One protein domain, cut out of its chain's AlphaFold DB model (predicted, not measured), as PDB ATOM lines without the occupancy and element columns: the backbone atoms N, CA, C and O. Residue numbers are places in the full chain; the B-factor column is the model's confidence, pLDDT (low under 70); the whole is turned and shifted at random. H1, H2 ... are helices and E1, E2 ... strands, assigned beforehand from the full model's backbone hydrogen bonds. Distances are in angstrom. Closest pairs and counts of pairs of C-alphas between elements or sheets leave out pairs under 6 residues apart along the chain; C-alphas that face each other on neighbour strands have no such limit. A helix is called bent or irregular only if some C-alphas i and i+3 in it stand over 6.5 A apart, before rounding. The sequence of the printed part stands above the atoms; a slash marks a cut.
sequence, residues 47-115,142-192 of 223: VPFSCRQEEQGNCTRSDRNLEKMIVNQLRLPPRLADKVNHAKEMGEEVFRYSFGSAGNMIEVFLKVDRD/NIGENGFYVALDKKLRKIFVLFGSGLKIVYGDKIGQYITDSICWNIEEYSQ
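What this domain is: This is residues 47 to 115 and 142 to 192 of the 223 residues of an uncharacterized protein of Choiromyces venosus 120613-1 (UniProt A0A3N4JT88). A twisted wall of four strands, E1 to E4, has the helix H3 over one face at its E1 side, while a small helical head of H1, H4 and the first part of H5 sits beyond one end of the strands. H2 bridges the distance between head and H3 along the longest axis, and residues 181 to 192 stick out from the head as an arm, most of it H5. The 120 printed residues hold five named helices and four named strands, in the order H1 H2 H3 E1 E2 E3 E4 H4 H5; the sheet runs E1 E2 E3 E4 and is mixed, and the class is mixed, helices and strands. The whole is loose, with a radius of gyration of the C-alphas of 17.0 A and spans of 50 by 42 by 28 A.

How they stand to each other: H1, residues 48 to 59, is close to but not clearly touching H2, residues 63 to 73; their closest C-alphas, of Phe 49 and Asp 63, are 6.4 A apart. H3, residues 78 to 89, is on the sheet at a height of 9.6 A, two layers with the helix on one face. It lies over E1, residues 94 to 99, along the strands at 21 degrees on the local plane; the closest C-alphas, of Val 84 and Phe 95, are 6.4 A apart. E1 and E2, residues 104 to 109, form an antiparallel hairpin, with N 97 and O 106 at 2.8 A. E3, residues 148 to 152, is parallel to E2, with N 107 and O 150 at 2.9 A. E3 and E4, residues 158 to 163, form an antiparallel hairpin, with N 149 and O 162 at 2.7 A. H4, residues 166 to 171, touches H1 through residues 48 to 52 alone, the closest C-alphas being those of Pro 48 and Tyr 171, 4.6 A apart. H5, residues 173 to 191, touches H4 with residues 173 to 180 alone, opposite ways at a steep tilt of 55 degrees; the closest C-alphas, of Lys 168 and Gly 176, are 3.8 A apart. In H2, H4 and H5 each O i to N i+4 pair is within hydrogen-bond range; in H1 4 of 8 are, in H3 6 of 8.

Where its parts are: H1 begins at C-alpha 48 (270.624, 278.551, 234.095), spans 14.5 A and is irregular, C-alphas 55 and 58 being 9.5 A apart. H2 spans 15.2 A. H3 spans 17.8 A and is only just irregular, C-alphas 79 and 82 being 6.7 A apart. E1 and E2 span 16.6 A each, E3 13.0 A, E4 13.7 A and H4 8.8 A. H5 spans 26.0 A and ends at C-alpha 191 (278.172, 262.812, 211.740).

The domain as a whole: The C-alphas of Glu 54 and Met 90, the two farthest apart, are 51.1 A apart. Residues 116 to 141 are not printed, and C-alphas 115 and 142 across the cut are 28.9 A apart. The links that are printed whole are tight. Mean pLDDT of the printed part is 81.5; residues 56 to 61, 179 and 182 to 192 are under 70.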
ATOM      1  N   VAL A  47     274.153 281.180 232.628       77.62
ATOM      2  CA  VAL A  47     273.750 280.841 233.996       77.62
ATOM      3  C   VAL A  47     272.285 280.385 233.951       77.62
ATOM      4  O   VAL A  47     271.419 281.212 233.647       77.62
ATOM      5  N   PRO A  48     271.973 279.104 234.249       76.75
ATOM      6  CA  PRO A  48     270.624 278.551 234.095       76.75
ATOM      7  C   PRO A  48     269.545 279.377 234.799       76.75
ATOM      8  O   PRO A  48     268.492 279.650 234.228       76.75
ATOM      9  N   PHE A  49     269.820 279.813 236.032       77.56
ATOM     10  CA  PHE A  49     268.903 280.640 236.810       77.56
ATOM     11  C   PHE A  49     268.537 281.950 236.101       77.56
ATOM     12  O   PHE A  49     267.352 282.247 235.956       77.56
ATOM     13  N   SER A  50     269.536 282.696 235.623       76.75
ATOM     14  CA  SER A  50     269.334 283.984 234.951       76.75
ATOM     15  C   SER A  50     268.533 283.828 233.660       76.75
ATOM     16  O   SER A  50     267.607 284.595 233.419       76.75
ATOM     17  N   CYS A  51     268.820 282.780 232.880       78.38
ATOM     18  CA  CYS A  51     268.114 282.507 231.626       78.38
ATOM     19  C   CYS A  51     266.618 282.227 231.863       78.38
ATOM     20  O   CYS A  51     265.765 282.709 231.124       78.38
ATOM     21  N   ARG A  52     266.276 281.508 232.943       80.12
ATOM     22  CA  ARG A  52     264.873 281.246 233.309       80.12
ATOM     23  C   ARG A  52     264.168 282.465 233.903       80.12
ATOM     24  O   ARG A  52     262.948 282.556 233.799       80.12
ATOM     25  N   GLN A  53     264.893 283.375 234.554       77.00
ATOM     26  CA  GLN A  53     264.307 284.546 235.216       77.00
ATOM     27  C   GLN A  53     263.648 285.509 234.228       77.00
ATOM     28  O   GLN A  53     262.566 286.021 234.513       77.00
ATOM     29  N   GLU A  54     264.253 285.689 233.057       72.69
ATOM     30  CA  GLU A  54     263.695 286.512 231.981       72.69
ATOM     31  C   GLU A  54     262.388 285.939 231.409       72.69
ATOM     32  O   GLU A  54     261.526 286.695 230.965       72.69
ATOM     33  N   GLU A  55     262.207 284.616 231.453       72.00
ATOM     34  CA  GLU A  55     261.045 283.929 230.872       72.00
ATOM     35  C   GLU A  55     259.929 283.641 231.890       72.00
ATOM     36  O   GLU A  55     258.747 283.734 231.564       72.00
ATOM     37  N   GLN A  56     260.280 283.290 233.130       66.38
ATOM     38  CA  GLN A  56     259.334 282.836 234.162       66.38
ATOM     39  C   GLN A  56     258.929 283.937 235.161       66.38
ATOM     40  O   GLN A  56     258.088 283.704 236.037       66.38
ATOM     41  N   GLY A  57     259.524 285.131 235.064       66.12
ATOM     42  CA  GLY A  57     259.260 286.257 235.962       66.12
ATOM     43  C   GLY A  57     259.499 285.916 237.443       66.12
ATOM     44  O   GLY A  57     260.396 285.145 237.791       66.12
ATOM     45  N   ASN A  58     258.661 286.459 238.337       59.53
ATOM     46  CA  ASN A  58     258.750 286.255 239.796       59.53
ATOM     47  C   ASN A  58     258.493 284.805 240.260       59.53
ATOM     48  O   ASN A  58     258.622 284.514 241.448       59.53
ATOM     49  N   CYS A  59     258.122 283.888 239.362       59.62
ATOM     50  CA  CYS A  59     257.846 282.487 239.685       59.62
ATOM     51  C   CYS A  59     259.073 281.575 239.478       59.62
ATOM     52  O   CYS A  59     258.943 280.371 239.239       59.62
ATOM     53  N   THR A  60     260.278 282.139 239.560       63.22
ATOM     54  CA  THR A  60     261.524 281.428 239.278       63.22
ATOM     55  C   THR A  60     261.875 280.450 240.395       63.22
ATOM     56  O   THR A  60     262.138 280.818 241.542       63.22
ATOM     57  N   ARG A  61     261.909 279.155 240.065       69.94
ATOM     58  CA  ARG A  61     262.426 278.128 240.978       69.94
ATOM     59  C   ARG A  61     263.943 278.268 241.087       69.94
ATOM     60  O   ARG A  61     264.637 278.363 240.072       69.94
ATOM     61  N   SER A  62     264.460 278.221 242.316       83.44
ATOM     62  CA  SER A  62     265.904 278.116 242.544       83.44
ATOM     63  C   SER A  62     266.460 276.851 241.887       83.44
ATOM     64  O   SER A  62     265.765 275.833 241.818       83.44
ATOM     65  N   ASP A  63     267.724 276.887 241.453       81.38
ATOM     66  CA  ASP A  63     268.383 275.730 240.828       81.38
ATOM     67  C   ASP A  63     268.305 274.484 241.717       81.38
ATOM     68  O   ASP A  63     267.979 273.400 241.247       81.38
ATOM     69  N   ARG A  64     268.470 274.648 243.034       82.88
ATOM     70  CA  ARG A  64     268.350 273.548 244.003       82.88
ATOM     71  C   ARG A  64     266.949 272.929 244.043       82.88
ATOM     72  O   ARG A  64     266.807 271.725 244.254       82.88
ATOM     73  N   ASN A  65     265.899 273.734 243.888       84.69
ATOM     74  CA  ASN A  65     264.526 273.228 243.842       84.69
ATOM     75  C   ASN A  65     264.232 272.546 242.504       84.69
ATOM     76  O   ASN A  65     263.543 271.525 242.483       84.69
ATOM     77  N   LEU A  66     264.777 273.083 241.410       82.38
ATOM     78  CA  LEU A  66     264.692 272.474 240.090       82.38
ATOM     79  C   LEU A  66     265.399 271.116 240.063       82.38
ATOM     80  O   LEU A  66     264.804 270.123 239.655       82.38
ATOM     81  N   GLU A  67     266.619 271.045 240.589       83.50
ATOM     82  CA  GLU A  67     267.387 269.810 240.725       83.50
ATOM     83  C   GLU A  67     266.607 268.768 241.531       83.50
ATOM     84  O   GLU A  67     266.404 267.649 241.064       83.50
ATOM     85  N   LYS A  68     266.084 269.139 242.710       86.12
ATOM     86  CA  LYS A  68     265.241 268.243 243.518       86.12
ATOM     87  C   LYS A  68     264.027 267.741 242.742       86.12
ATOM     88  O   LYS A  68     263.699 266.560 242.835       86.12
ATOM     89  N   MET A  69     263.356 268.617 241.996       85.00
ATOM     90  CA  MET A  69     262.212 268.235 241.170       85.00
ATOM     91  C   MET A  69     262.622 267.213 240.107       85.00
ATOM     92  O   MET A  69     261.998 266.156 240.031       85.00
ATOM     93  N   ILE A  70     263.673 267.494 239.333       82.88
ATOM     94  CA  ILE A  70     264.171 266.602 238.279       82.88
ATOM     95  C   ILE A  70     264.585 265.261 238.890       82.88
ATOM     96  O   ILE A  70     264.135 264.206 238.453       82.88
ATOM     97  N   VAL A  71     265.382 265.271 239.961       85.00
ATOM     98  CA  VAL A  71     265.829 264.047 240.643       85.00
ATOM     99  C   VAL A  71     264.645 263.207 241.115       85.00
ATOM    100  O   VAL A  71     264.685 261.986 240.964       85.00
ATOM    101  N   ASN A  72     263.598 263.835 241.650       84.38
ATOM    102  CA  ASN A  72     262.394 263.136 242.092       84.38
ATOM    103  C   ASN A  72     261.590 262.555 240.924       84.38
ATOM    104  O   ASN A  72     261.087 261.442 241.045       84.38
ATOM    105  N   GLN A  73     261.493 263.267 239.799       80.81
ATOM    106  CA  GLN A  73     260.815 262.776 238.596       80.81
ATOM    107  C   GLN A  73     261.539 261.573 237.977       80.81
ATOM    108  O   GLN A  73     260.895 260.632 237.527       80.81
ATOM    109  N   LEU A  74     262.872 261.562 238.017       83.88
ATOM    110  CA  LEU A  74     263.700 260.498 237.441       83.88
ATOM    111  C   LEU A  74     263.834 259.242 238.319       83.88
ATOM    112  O   LEU A  74     264.633 258.356 238.000       83.88
ATOM    113  N   ARG A  75     263.163 259.181 239.472       85.75
ATOM    114  CA  ARG A  75     263.189 258.009 240.358       85.75
ATOM    115  C   ARG A  75     262.028 257.086 240.031       85.75
ATOM    116  O   ARG A  75     260.913 257.547 239.808       85.75
ATOM    117  N   LEU A  76     262.277 255.779 240.098       86.56
ATOM    118  CA  LEU A  76     261.195 254.805 240.112       86.56
ATOM    119  C   LEU A  76     260.325 255.056 241.361       86.56
ATOM    120  O   LEU A  76     260.858 255.054 242.476       86.56
ATOM    121  N   PRO A  77     259.008 255.284 241.212       88.25
ATOM    122  CA  PRO A  77     258.110 255.413 242.350       88.25
ATOM    123  C   PRO A  77     258.184 254.173 243.259       88.25
ATOM    124  O   PRO A  77     258.099 253.060 242.737       88.25
ATOM    125  N   PRO A  78     258.248 254.321 244.598       87.88
ATOM    126  CA  PRO A  78     258.368 253.184 245.521       87.88
ATOM    127  C   PRO A  78     257.296 252.107 245.317       87.88
ATOM    128  O   PRO A  78     257.596 250.921 245.335       87.88
ATOM    129  N   ARG A  79     256.064 252.520 244.996       89.88
ATOM    130  CA  ARG A  79     254.927 251.629 244.690       89.88
ATOM    131  C   ARG A  79     255.122 250.706 243.478       89.88
ATOM    132  O   ARG A  79     254.283 249.848 243.230       89.88
ATOM    133  N   LEU A  80     256.143 250.945 242.655       92.44
ATOM    134  CA  LEU A  80     256.460 250.108 241.497       92.44
ATOM    135  C   LEU A  80     257.586 249.119 241.780       92.44
ATOM    136  O   LEU A  80     257.789 248.227 240.965       92.44
ATOM    137  N   ALA A  81     258.290 249.241 242.910       91.19
ATOM    138  CA  ALA A  81     259.365 248.319 243.264       91.19
ATOM    139  C   ALA A  81     258.855 246.870 243.330       91.19
ATOM    140  O   ALA A  81     259.462 245.983 242.738       91.19
ATOM    141  N   ASP A  82     257.686 246.655 243.938       93.31
ATOM    142  CA  ASP A  82     257.071 245.326 244.038       93.31
ATOM    143  C   ASP A  82     256.711 244.753 242.663       93.31
ATOM    144  O   ASP A  82     256.911 243.570 242.407       93.31
ATOM    145  N   LYS A  83     256.251 245.603 241.736       95.19
ATOM    146  CA  LYS A  83     255.937 245.184 240.362       95.19
ATOM    147  C   LYS A  83     257.187 244.806 239.577       95.19
ATOM    148  O   LYS A  83     257.161 243.836 238.831       95.19
ATOM    149  N   VAL A  84     258.278 245.549 239.764       95.25
ATOM    150  CA  VAL A  84     259.571 245.223 239.153       95.25
ATOM    151  C   VAL A  84     260.107 243.901 239.701       95.25
ATOM    152  O   VAL A  84     260.594 243.075 238.933       95.25
ATOM    153  N   ASN A  85     259.998 243.676 241.012       93.56
ATOM    154  CA  ASN A  85     260.407 242.416 241.629       93.56
ATOM    155  C   ASN A  85     259.571 241.243 241.107       93.56
ATOM    156  O   ASN A  85     260.136 240.219 240.742       93.56
ATOM    157  N   HIS A  86     258.258 241.424 240.981       94.56
ATOM    158  CA  HIS A  86     257.387 240.409 240.400       94.56
ATOM    159  C   HIS A  86     257.753 240.094 238.940       94.56
ATOM    160  O   HIS A  86     257.932 238.931 238.593       94.56
ATOM    161  N   ALA A  87     257.960 241.112 238.096       95.31
ATOM    162  CA  ALA A  87     258.416 240.930 236.713       95.31
ATOM    163  C   ALA A  87     259.745 240.153 236.645       95.31
ATOM    164  O   ALA A  87     259.929 239.258 235.820       95.31
ATOM    165  N   LYS A  88     260.661 240.443 237.574       93.38
ATOM    166  CA  LYS A  88     261.933 239.726 237.710       93.38
ATOM    167  C   LYS A  88     261.745 238.257 238.094       93.38
ATOM    168  O   LYS A  88     262.434 237.406 237.537       93.38
ATOM    169  N   GLU A  89     260.843 237.949 239.023       94.06
ATOM    170  CA  GLU A  89     260.508 236.571 239.420       94.06
ATOM    171  C   GLU A  89     259.864 235.783 238.276       94.06
ATOM    172  O   GLU A  89     260.150 234.600 238.103       94.06
ATOM    173  N   MET A  90     259.065 236.458 237.447       95.50
ATOM    174  CA  MET A  90     258.457 235.891 236.241       95.50
ATOM    175  C   MET A  90     259.453 235.686 235.089       95.50
ATOM    176  O   MET A  90     259.092 235.132 234.051       95.50
ATOM    177  N   GLY A  91     260.714 236.099 235.260       92.19
ATOM    178  CA  GLY A  91     261.756 235.954 234.247       92.19
ATOM    179  C   GLY A  91     261.619 236.924 233.073       92.19
ATOM    180  O   GLY A  91     262.194 236.670 232.013       92.19
ATOM    181  N   GLU A  92     260.884 238.027 233.243       94.00
ATOM    182  CA  GLU A  92     260.791 239.075 232.228       94.00
ATOM    183  C   GLU A  92     262.171 239.693 231.960       94.00
ATOM    184  O   GLU A  92     263.027 239.804 232.841       94.00
ATOM    185  N   GLU A  93     262.409 240.109 230.716       90.31
ATOM    186  CA  GLU A  93     263.670 240.766 230.352       90.31
ATOM    187  C   GLU A  93     263.647 242.262 230.662       90.31
ATOM    188  O   GLU A  93     264.683 242.862 230.968       90.31
ATOM    189  N   VAL A  94     262.458 242.858 230.579       92.25
ATOM    190  CA  VAL A  94     262.235 244.296 230.615       92.25
ATOM    191  C   VAL A  94     260.916 244.583 231.320       92.25
ATOM    192  O   VAL A  94     259.891 244.018 230.959       92.25
ATOM    193  N   PHE A  95     260.931 245.525 232.260       95.06
ATOM    194  CA  PHE A  95     259.726 246.110 232.845       95.06
ATOM    195  C   PHE A  95     259.566 247.554 232.367       95.06
ATOM    196  O   PHE A  95     260.484 248.360 232.524       95.06
ATOM    197  N   ARG A  96     258.391 247.915 231.841       94.00
ATOM    198  CA  ARG A  96     258.093 249.283 231.388       94.00
ATOM    199  C   ARG A  96     256.972 249.920 232.182       94.00
ATOM    200  O   ARG A  96     255.935 249.314 232.444       94.00
ATOM    201  N   TYR A  97     257.152 251.197 232.488       92.62
ATOM    202  CA  TYR A  97     256.141 252.024 233.118       92.62
ATOM    203  C   TYR A  97     256.053 253.378 232.425       92.62
ATOM    204  O   TYR A  97     256.969 254.194 232.511       92.62
ATOM    205  N   SER A  98     254.920 253.617 231.767       90.56
ATOM    206  CA  SER A  98     254.585 254.910 231.171       90.56
ATOM    207  C   SER A  98     253.633 255.679 232.080       90.56
ATOM    208  O   SER A  98     252.715 255.092 232.659       90.56
ATOM    209  N   PHE A  99     253.835 256.987 232.230       86.94
ATOM    210  CA  PHE A  99     252.996 257.826 233.080       86.94
ATOM    211  C   PHE A  99     252.988 259.295 232.664       86.94
ATOM    212  O   PHE A  99     253.902 259.808 232.025       86.94
ATOM    213  N   GLY A 100     251.949 259.998 233.119       82.62
ATOM    214  CA  GLY A 100     251.729 261.398 232.778       82.62
ATOM    215  C   GLY A 100     251.297 261.585 231.323       82.62
ATOM    216  O   GLY A 100     251.468 260.714 230.475       82.62
ATOM    217  N   SER A 101     250.730 262.751 231.029       78.12
ATOM    218  CA  SER A 101     250.298 263.124 229.676       78.12
ATOM    219  C   SER A 101     251.460 263.465 228.738       78.12
ATOM    220  O   SER A 101     251.272 263.502 227.530       78.12
ATOM    221  N   ALA A 102     252.660 263.692 229.280       79.44
ATOM    222  CA  ALA A 102     253.858 264.047 228.519       79.44
ATOM    223  C   ALA A 102     254.604 262.833 227.925       79.44
ATOM    224  O   ALA A 102     255.635 263.009 227.282       79.44
ATOM    225  N   GLY A 103     254.110 261.609 228.151       83.62
ATOM    226  CA  GLY A 103     254.775 260.390 227.687       83.62
ATOM    227  C   GLY A 103     256.046 260.066 228.473       83.62
ATOM    228  O   GLY A 103     257.033 259.632 227.885       83.62
ATOM    229  N   ASN A 104     256.048 260.292 229.794       88.50
ATOM    230  CA  ASN A 104     257.186 259.891 230.618       88.50
ATOM    231  C   ASN A 104     257.260 258.371 230.670       88.50
ATOM    232  O   ASN A 104     256.244 257.708 230.890       88.50
ATOM    233  N   MET A 105     258.462 257.833 230.538       92.19
ATOM    234  CA  MET A 105     258.694 256.402 230.504       92.19
ATOM    235  C   MET A 105     259.874 256.032 231.399       92.19
ATOM    236  O   MET A 105     260.919 256.679 231.402       92.19
ATOM    237  N   ILE A 106     259.697 254.978 232.185       92.12
ATOM    238  CA  ILE A 106     260.774 254.319 232.917       92.12
ATOM    239  C   ILE A 106     260.820 252.879 232.430       92.12
ATOM    240  O   ILE A 106     259.809 252.176 232.470       92.12
ATOM    241  N   GLU A 107     261.993 252.451 231.998       94.50
ATOM    242  CA  GLU A 107     262.253 251.102 231.524       94.50
ATOM    243  C   GLU A 107     263.360 250.484 232.375       94.50
ATOM    244  O   GLU A 107     264.424 251.072 232.572       94.50
ATOM    245  N   VAL A 108     263.082 249.316 232.946       94.25
ATOM    246  CA  VAL A 108     264.010 248.571 233.794       94.25
ATOM    247  C   VAL A 108     264.453 247.333 233.034       94.25
ATOM    248  O   VAL A 108     263.651 246.438 232.776       94.25
ATOM    249  N   PHE A 109     265.739 247.268 232.707       92.94
ATOM    250  CA  PHE A 109     266.350 246.136 232.025       92.94
ATOM    251  C   PHE A 109     266.793 245.098 233.057       92.94
ATOM    252  O   PHE A 109     267.855 245.210 233.673       92.94
ATOM    253  N   LEU A 110     265.972 244.068 233.251       93.19
ATOM    254  CA  LEU A 110     266.119 243.081 234.325       93.19
ATOM    255  C   LEU A 110     267.317 242.141 234.120       93.19
ATOM    256  O   LEU A 110     267.819 241.553 235.082       93.19
ATOM    257  N   LYS A 111     267.815 242.044 232.882       89.56
ATOM    258  CA  LYS A 111     269.017 241.275 232.521       89.56
ATOM    259  C   LYS A 111     270.306 242.097 232.495       89.56
ATOM    260  O   LYS A 111     271.383 241.511 232.476       89.56
ATOM    261  N   VAL A 112     270.221 243.427 232.520       85.94
ATOM    262  CA  VAL A 112     271.398 244.303 232.447       85.94
ATOM    263  C   VAL A 112     271.916 244.582 233.853       85.94
ATOM    264  O   VAL A 112     271.178 245.044 234.721       85.94
ATOM    265  N   ASP A 113     273.200 244.324 234.083       87.50
ATOM    266  CA  ASP A 113     273.905 244.728 235.298       87.50
ATOM    267  C   ASP A 113     275.097 245.593 234.922       87.50
ATOM    268  O   ASP A 113     276.024 245.131 234.269       87.50
ATOM    269  N   ARG A 114     275.088 246.852 235.363       78.31
ATOM    270  CA  ARG A 114     276.187 247.780 235.087       78.31
ATOM    271  C   ARG A 114     277.509 247.362 235.740       78.31
ATOM    272  O   ARG A 114     278.557 247.823 235.310       78.31
ATOM    273  N   ASP A 115     277.461 246.539 236.788       85.06
ATOM    274  CA  ASP A 115     278.684 246.036 237.427       85.06
ATOM    275  C   ASP A 115     279.204 244.757 236.769       85.06
ATOM    276  O   ASP A 115     280.264 244.279 237.164       85.06
ATOM    277  N   ASN A 142     258.644 257.081 221.405       80.12
ATOM    278  CA  ASN A 142     258.298 258.487 221.215       80.12
ATOM    279  C   ASN A 142     258.165 259.171 222.581       80.12
ATOM    280  O   ASN A 142     257.267 258.843 223.358       80.12
ATOM    281  N   ILE A 143     259.068 260.105 222.871       81.44
ATOM    282  CA  ILE A 143     259.051 260.907 224.095       81.44
ATOM    283  C   ILE A 143     258.448 262.256 223.730       81.44
ATOM    284  O   ILE A 143     258.949 262.936 222.835       81.44
ATOM    285  N   GLY A 144     257.373 262.645 224.417       81.94
ATOM    286  CA  GLY A 144     256.767 263.955 224.204       81.94
ATOM    287  C   GLY A 144     257.754 265.085 224.501       81.94
ATOM    288  O   GLY A 144     258.737 264.892 225.213       81.94
ATOM    289  N   GLU A 145     257.470 266.292 224.010       81.81
ATOM    290  CA  GLU A 145     258.355 267.450 224.197       81.81
ATOM    291  C   GLU A 145     258.711 267.667 225.675       81.81
ATOM    292  O   GLU A 145     259.871 267.864 226.008       81.81
ATOM    293  N   ASN A 146     257.750 267.511 226.586       81.88
ATOM    294  CA  ASN A 146     257.963 267.652 228.033       81.88
ATOM    295  C   ASN A 146     258.172 266.310 228.753       81.88
ATOM    296  O   ASN A 146     258.108 266.237 229.982       81.88
ATOM    297  N   GLY A 147     258.342 265.243 227.980       86.25
ATOM    298  CA  GLY A 147     258.533 263.890 228.460       86.25
ATOM    299  C   GLY A 147     259.987 263.599 228.810       86.25
ATOM    300  O   GLY A 147     260.917 264.314 228.423       86.25
ATOM    301  N   PHE A 148     260.200 262.489 229.501       87.25
ATOM    302  CA  PHE A 148     261.521 261.896 229.643       87.25
ATOM    303  C   PHE A 148     261.446 260.374 229.615       87.25
ATOM    304  O   PHE A 148     260.432 259.770 229.959       87.25
ATOM    305  N   TYR A 149     262.563 259.765 229.264       90.06
ATOM    306  CA  TYR A 149     262.809 258.342 229.313       90.06
ATOM    307  C   TYR A 149     263.964 258.061 230.275       90.06
ATOM    308  O   TYR A 149     265.022 258.692 230.198       90.06
ATOM    309  N   VAL A 150     263.772 257.113 231.189       90.06
ATOM    310  CA  VAL A 150     264.819 256.635 232.101       90.06
ATOM    311  C   VAL A 150     265.040 255.151 231.879       90.06
ATOM    312  O   VAL A 150     264.148 254.353 232.158       90.06
ATOM    313  N   ALA A 151     266.253 254.788 231.474       91.62
ATOM    314  CA  ALA A 151     266.711 253.406 231.488       91.62
ATOM    315  C   ALA A 151     267.363 253.083 232.837       91.62
ATOM    316  O   ALA A 151     268.308 253.761 233.261       91.62
ATOM    317  N   LEU A 152     266.887 252.029 233.493       92.06
ATOM    318  CA  LEU A 152     267.428 251.497 234.739       92.06
ATOM    319  C   LEU A 152     267.991 250.086 234.528       92.06
ATOM    320  O   LEU A 152     267.443 249.298 233.763       92.06
ATOM    321  N   ASP A 153     269.071 249.758 235.231       91.44
ATOM    322  CA  ASP A 153     269.605 248.396 235.301       91.44
ATOM    323  C   ASP A 153     268.795 247.523 236.279       91.44
ATOM    324  O   ASP A 153     267.891 247.996 236.980       91.44
ATOM    325  N   LYS A 154     269.152 246.240 236.393       91.88
ATOM    326  CA  LYS A 154     268.483 245.287 237.297       91.88
ATOM    327  C   LYS A 154     268.585 245.637 238.790       91.88
ATOM    328  O   LYS A 154     267.923 245.001 239.610       91.88
ATOM    329  N   LYS A 155     269.446 246.592 239.163       91.69
ATOM    330  CA  LYS A 155     269.609 247.134 240.526       91.69
ATOM    331  C   LYS A 155     268.952 248.515 240.663       91.69
ATOM    332  O   LYS A 155     269.222 249.222 241.632       91.69
ATOM    333  N   LEU A 156     268.096 248.900 239.709       90.50
ATOM    334  CA  LEU A 156     267.394 250.186 239.638       90.50
ATOM    335  C   LEU A 156     268.321 251.404 239.524       90.50
ATOM    336  O   LEU A 156     267.943 252.526 239.871       90.50
ATOM    337  N   ARG A 157     269.546 251.208 239.040       89.00
ATOM    338  CA  ARG A 157     270.507 252.289 238.826       89.00
ATOM    339  C   ARG A 157     270.366 252.816 237.412       89.00
ATOM    340  O   ARG A 157     270.201 252.052 236.469       89.00
ATOM    341  N   LYS A 158     270.468 254.134 237.265       89.12
ATOM    342  CA  LYS A 158     270.359 254.798 235.963       89.12
ATOM    343  C   LYS A 158     271.481 254.336 235.033       89.12
ATOM    344  O   LYS A 158     272.657 254.408 235.401       89.12
ATOM    345  N   ILE A 159     271.085 253.885 233.847       86.06
ATOM    346  CA  ILE A 159     271.968 253.614 232.711       86.06
ATOM    347  C   ILE A 159     272.095 254.906 231.907       86.06
ATOM    348  O   ILE A 159     273.180 255.468 231.815       86.06
ATOM    349  N   PHE A 160     270.969 255.425 231.410       83.56
ATOM    350  CA  PHE A 160     270.892 256.736 230.776       83.56
ATOM    351  C   PHE A 160     269.514 257.370 230.981       83.56
ATOM    352  O   PHE A 160     268.543 256.704 231.353       83.56
ATOM    353  N   VAL A 161     269.454 258.680 230.763       83.06
ATOM    354  CA  VAL A 161     268.230 259.480 230.813       83.06
ATOM    355  C   VAL A 161     268.160 260.280 229.524       83.06
ATOM    356  O   VAL A 161     269.137 260.931 229.159       83.06
ATOM    357  N   LEU A 162     267.014 260.240 228.856       84.25
ATOM    358  CA  LEU A 162     266.728 261.041 227.675       84.25
ATOM    359  C   LEU A 162     265.554 261.962 227.993       84.25
ATOM    360  O   LEU A 162     264.523 261.510 228.474       84.25
ATOM    361  N   PHE A 163     265.701 263.253 227.739       83.25
ATOM    362  CA  PHE A 163     264.621 264.220 227.908       83.25
ATOM    363  C   PHE A 163     264.152 264.687 226.537       83.25
ATOM    364  O   PHE A 163     265.000 264.947 225.686       83.25
ATOM    365  N   GLY A 164     262.844 264.866 226.347       81.75
ATOM    366  CA  GLY A 164     262.314 265.476 225.124       81.75
ATOM    367  C   GLY A 164     262.830 266.908 224.943       81.75
ATOM    368  O   GLY A 164     263.346 267.259 223.889       81.75
ATOM    369  N   SER A 165     262.783 267.709 226.011       81.25
ATOM    370  CA  SER A 165     263.242 269.106 226.031       81.25
ATOM    371  C   SER A 165     264.092 269.429 227.267       81.25
ATOM    372  O   SER A 165     264.001 270.503 227.859       81.25
ATOM    373  N   GLY A 166     264.949 268.497 227.696       76.12
ATOM    374  CA  GLY A 166     265.669 268.606 228.978       76.12
ATOM    375  C   GLY A 166     266.480 269.891 229.141       76.12
ATOM    376  O   GLY A 166     266.535 270.454 230.233       76.12
ATOM    377  N   LEU A 167     267.047 270.398 228.045       79.38
ATOM    378  CA  LEU A 167     267.777 271.663 228.036       79.38
ATOM    379  C   LEU A 167     266.856 272.873 228.240       79.38
ATOM    380  O   LEU A 167     267.275 273.817 228.903       79.38
ATOM    381  N   LYS A 168     265.599 272.830 227.774       84.62
ATOM    382  CA  LYS A 168     264.599 273.883 228.038       84.62
ATOM    383  C   LYS A 168     264.232 273.958 229.513       84.62
ATOM    384  O   LYS A 168     264.169 275.034 230.093       84.62
ATOM    385  N   ILE A 169     264.093 272.804 230.168       80.00
ATOM    386  CA  ILE A 169     263.790 272.742 231.607       80.00
ATOM    387  C   ILE A 169     264.905 273.402 232.438       80.00
ATOM    388  O   ILE A 169     264.623 274.061 233.440       80.00
ATOM    389  N   VAL A 170     266.166 273.224 232.035       79.56
ATOM    390  CA  VAL A 170     267.329 273.755 232.760       79.56
ATOM    391  C   VAL A 170     267.592 275.218 232.413       79.56
ATOM    392  O   VAL A 170     267.742 276.032 233.322       79.56
ATOM    393  N   TYR A 171     267.631 275.566 231.131       77.62
ATOM    394  CA  TYR A 171     268.091 276.874 230.660       77.62
ATOM    395  C   TYR A 171     266.963 277.828 230.250       77.62
ATOM    396  O   TYR A 171     267.249 278.968 229.904       77.62
ATOM    397  N   GLY A 172     265.701 277.406 230.311       80.69
ATOM    398  CA  GLY A 172     264.586 278.146 229.717       80.69
ATOM    399  C   GLY A 172     264.368 277.764 228.254       80.69
ATOM    400  O   GLY A 172     265.234 277.159 227.617       80.69
ATOM    401  N   ASP A 173     263.201 278.095 227.720       82.12
ATOM    402  CA  ASP A 173     262.734 277.649 226.411       82.12
ATOM    403  C   ASP A 173     263.652 278.128 225.287       82.12
ATOM    404  O   ASP A 173     264.057 277.323 224.444       82.12
ATOM    405  N   LYS A 174     264.042 279.410 225.285       78.62
ATOM    406  CA  LYS A 174     264.872 279.978 224.211       78.62
ATOM    407  C   LYS A 174     266.284 279.407 224.212       78.62
ATOM    408  O   LYS A 174     266.761 278.934 223.182       78.62
ATOM    409  N   ILE A 175     266.958 279.444 225.363       77.44
ATOM    410  CA  ILE A 175     268.351 278.988 225.474       77.44
ATOM    411  C   ILE A 175     268.425 277.467 225.362       77.44
ATOM    412  O   ILE A 175     269.297 276.939 224.676       77.44
ATOM    413  N   GLY A 176     267.480 276.750 225.965       78.38
ATOM    414  CA  GLY A 176     267.397 275.303 225.845       78.38
ATOM    415  C   GLY A 176     267.174 274.835 224.408       78.38
ATOM    416  O   GLY A 176     267.834 273.886 223.981       78.38
ATOM    417  N   GLN A 177     266.300 275.509 223.648       78.62
ATOM    418  CA  GLN A 177     266.115 275.230 222.222       78.62
ATOM    419  C   GLN A 177     267.391 275.530 221.434       78.62
ATOM    420  O   GLN A 177     267.855 274.664 220.704       78.62
ATOM    421  N   TYR A 178     268.018 276.690 221.654       75.19
ATOM    422  CA  TYR A 178     269.272 277.048 220.987       75.19
ATOM    423  C   TYR A 178     270.380 276.010 221.215       75.19
ATOM    424  O   TYR A 178     271.047 275.605 220.263       75.19
ATOM    425  N   ILE A 179     270.581 275.558 222.460       66.81
ATOM    426  CA  ILE A 179     271.587 274.533 222.774       66.81
ATOM    427  C   ILE A 179     271.221 273.210 222.088       66.81
ATOM    428  O   ILE A 179     272.101 272.564 221.525       66.81
ATOM    429  N   THR A 180     269.941 272.825 222.097       74.62
ATOM    430  CA  THR A 180     269.466 271.600 221.428       74.62
ATOM    431  C   THR A 180     269.748 271.655 219.929       74.62
ATOM    432  O   THR A 180     270.422 270.770 219.412       74.62
ATOM    433  N   ASP A 181     269.324 272.725 219.256       71.25
ATOM    434  CA  ASP A 181     269.526 272.922 217.819       71.25
ATOM    435  C   ASP A 181     271.013 272.974 217.472       71.25
ATOM    436  O   ASP A 181     271.441 272.357 216.504       71.25
ATOM    437  N   SER A 182     271.824 273.648 218.293       65.06
ATOM    438  CA  SER A 182     273.273 273.735 218.095       65.06
ATOM    439  C   SER A 182     273.950 272.372 218.244       65.06
ATOM    440  O   SER A 182     274.842 272.040 217.467       65.06
ATOM    441  N   ILE A 183     273.546 271.563 219.230       63.38
ATOM    442  CA  ILE A 183     274.069 270.205 219.416       63.38
ATOM    443  C   ILE A 183     273.621 269.304 218.268       63.38
ATOM    444  O   ILE A 183     274.461 268.603 217.720       63.38
ATOM    445  N   CYS A 184     272.343 269.328 217.882       64.38
ATOM    446  CA  CYS A 184     271.832 268.554 216.752       64.38
ATOM    447  C   CYS A 184     272.541 268.938 215.454       64.38
ATOM    448  O   CYS A 184     273.047 268.057 214.770       64.38
ATOM    449  N   TRP A 185     272.677 270.234 215.173       59.97
ATOM    450  CA  TRP A 185     273.404 270.738 214.012       59.97
ATOM    451  C   TRP A 185     274.871 270.308 214.032       59.97
ATOM    452  O   TRP A 185     275.382 269.833 213.027       59.97
ATOM    453  N   ASN A 186     275.548 270.403 215.181       56.22
ATOM    454  CA  ASN A 186     276.923 269.925 215.319       56.22
ATOM    455  C   ASN A 186     277.001 268.408 215.116       56.22
ATOM    456  O   ASN A 186     277.872 267.936 214.400       56.22
ATOM    457  N   ILE A 187     276.096 267.628 215.711       55.97
ATOM    458  CA  ILE A 187     276.042 266.183 215.490       55.97
ATOM    459  C   ILE A 187     275.834 265.910 214.007       55.97
ATOM    460  O   ILE A 187     276.580 265.113 213.477       55.97
ATOM    461  N   GLU A 188     274.911 266.561 213.308       53.19
ATOM    462  CA  GLU A 188     274.703 266.386 211.863       53.19
ATOM    463  C   GLU A 188     275.939 266.787 211.041       53.19
ATOM    464  O   GLU A 188     276.367 266.044 210.162       53.19
ATOM    465  N   GLU A 189     276.565 267.916 211.364       51.72
ATOM    466  CA  GLU A 189     277.770 268.431 210.707       51.72
ATOM    467  C   GLU A 189     278.986 267.509 210.925       51.72
ATOM    468  O   GLU A 189     279.775 267.293 210.003       51.72
ATOM    469  N   TYR A 190     279.135 266.924 212.119       46.31
ATOM    470  CA  TYR A 190     280.243 266.028 212.478       46.31
ATOM    471  C   TYR A 190     279.932 264.534 212.239       46.31
ATOM    472  O   TYR A 190     280.857 263.730 212.140       46.31
ATOM    473  N   SER A 191     278.656 264.153 212.121       45.12
ATOM    474  CA  SER A 191     278.172 262.812 211.740       45.12
ATOM    475  C   SER A 191     277.909 262.675 210.245       45.12
ATOM    476  O   SER A 191     277.620 261.568 209.783       45.12
ATOM    477  N   GLN A 192     278.112 263.741 209.458       46.53
ATOM    478  CA  GLN A 192     278.544 263.612 208.069       46.53
ATOM    479  C   GLN A 192     279.895 262.895 208.063       46.53
ATOM    480  O   GLN A 192     280.968 263.490 207.956       46.53
TER     481      GLN A 192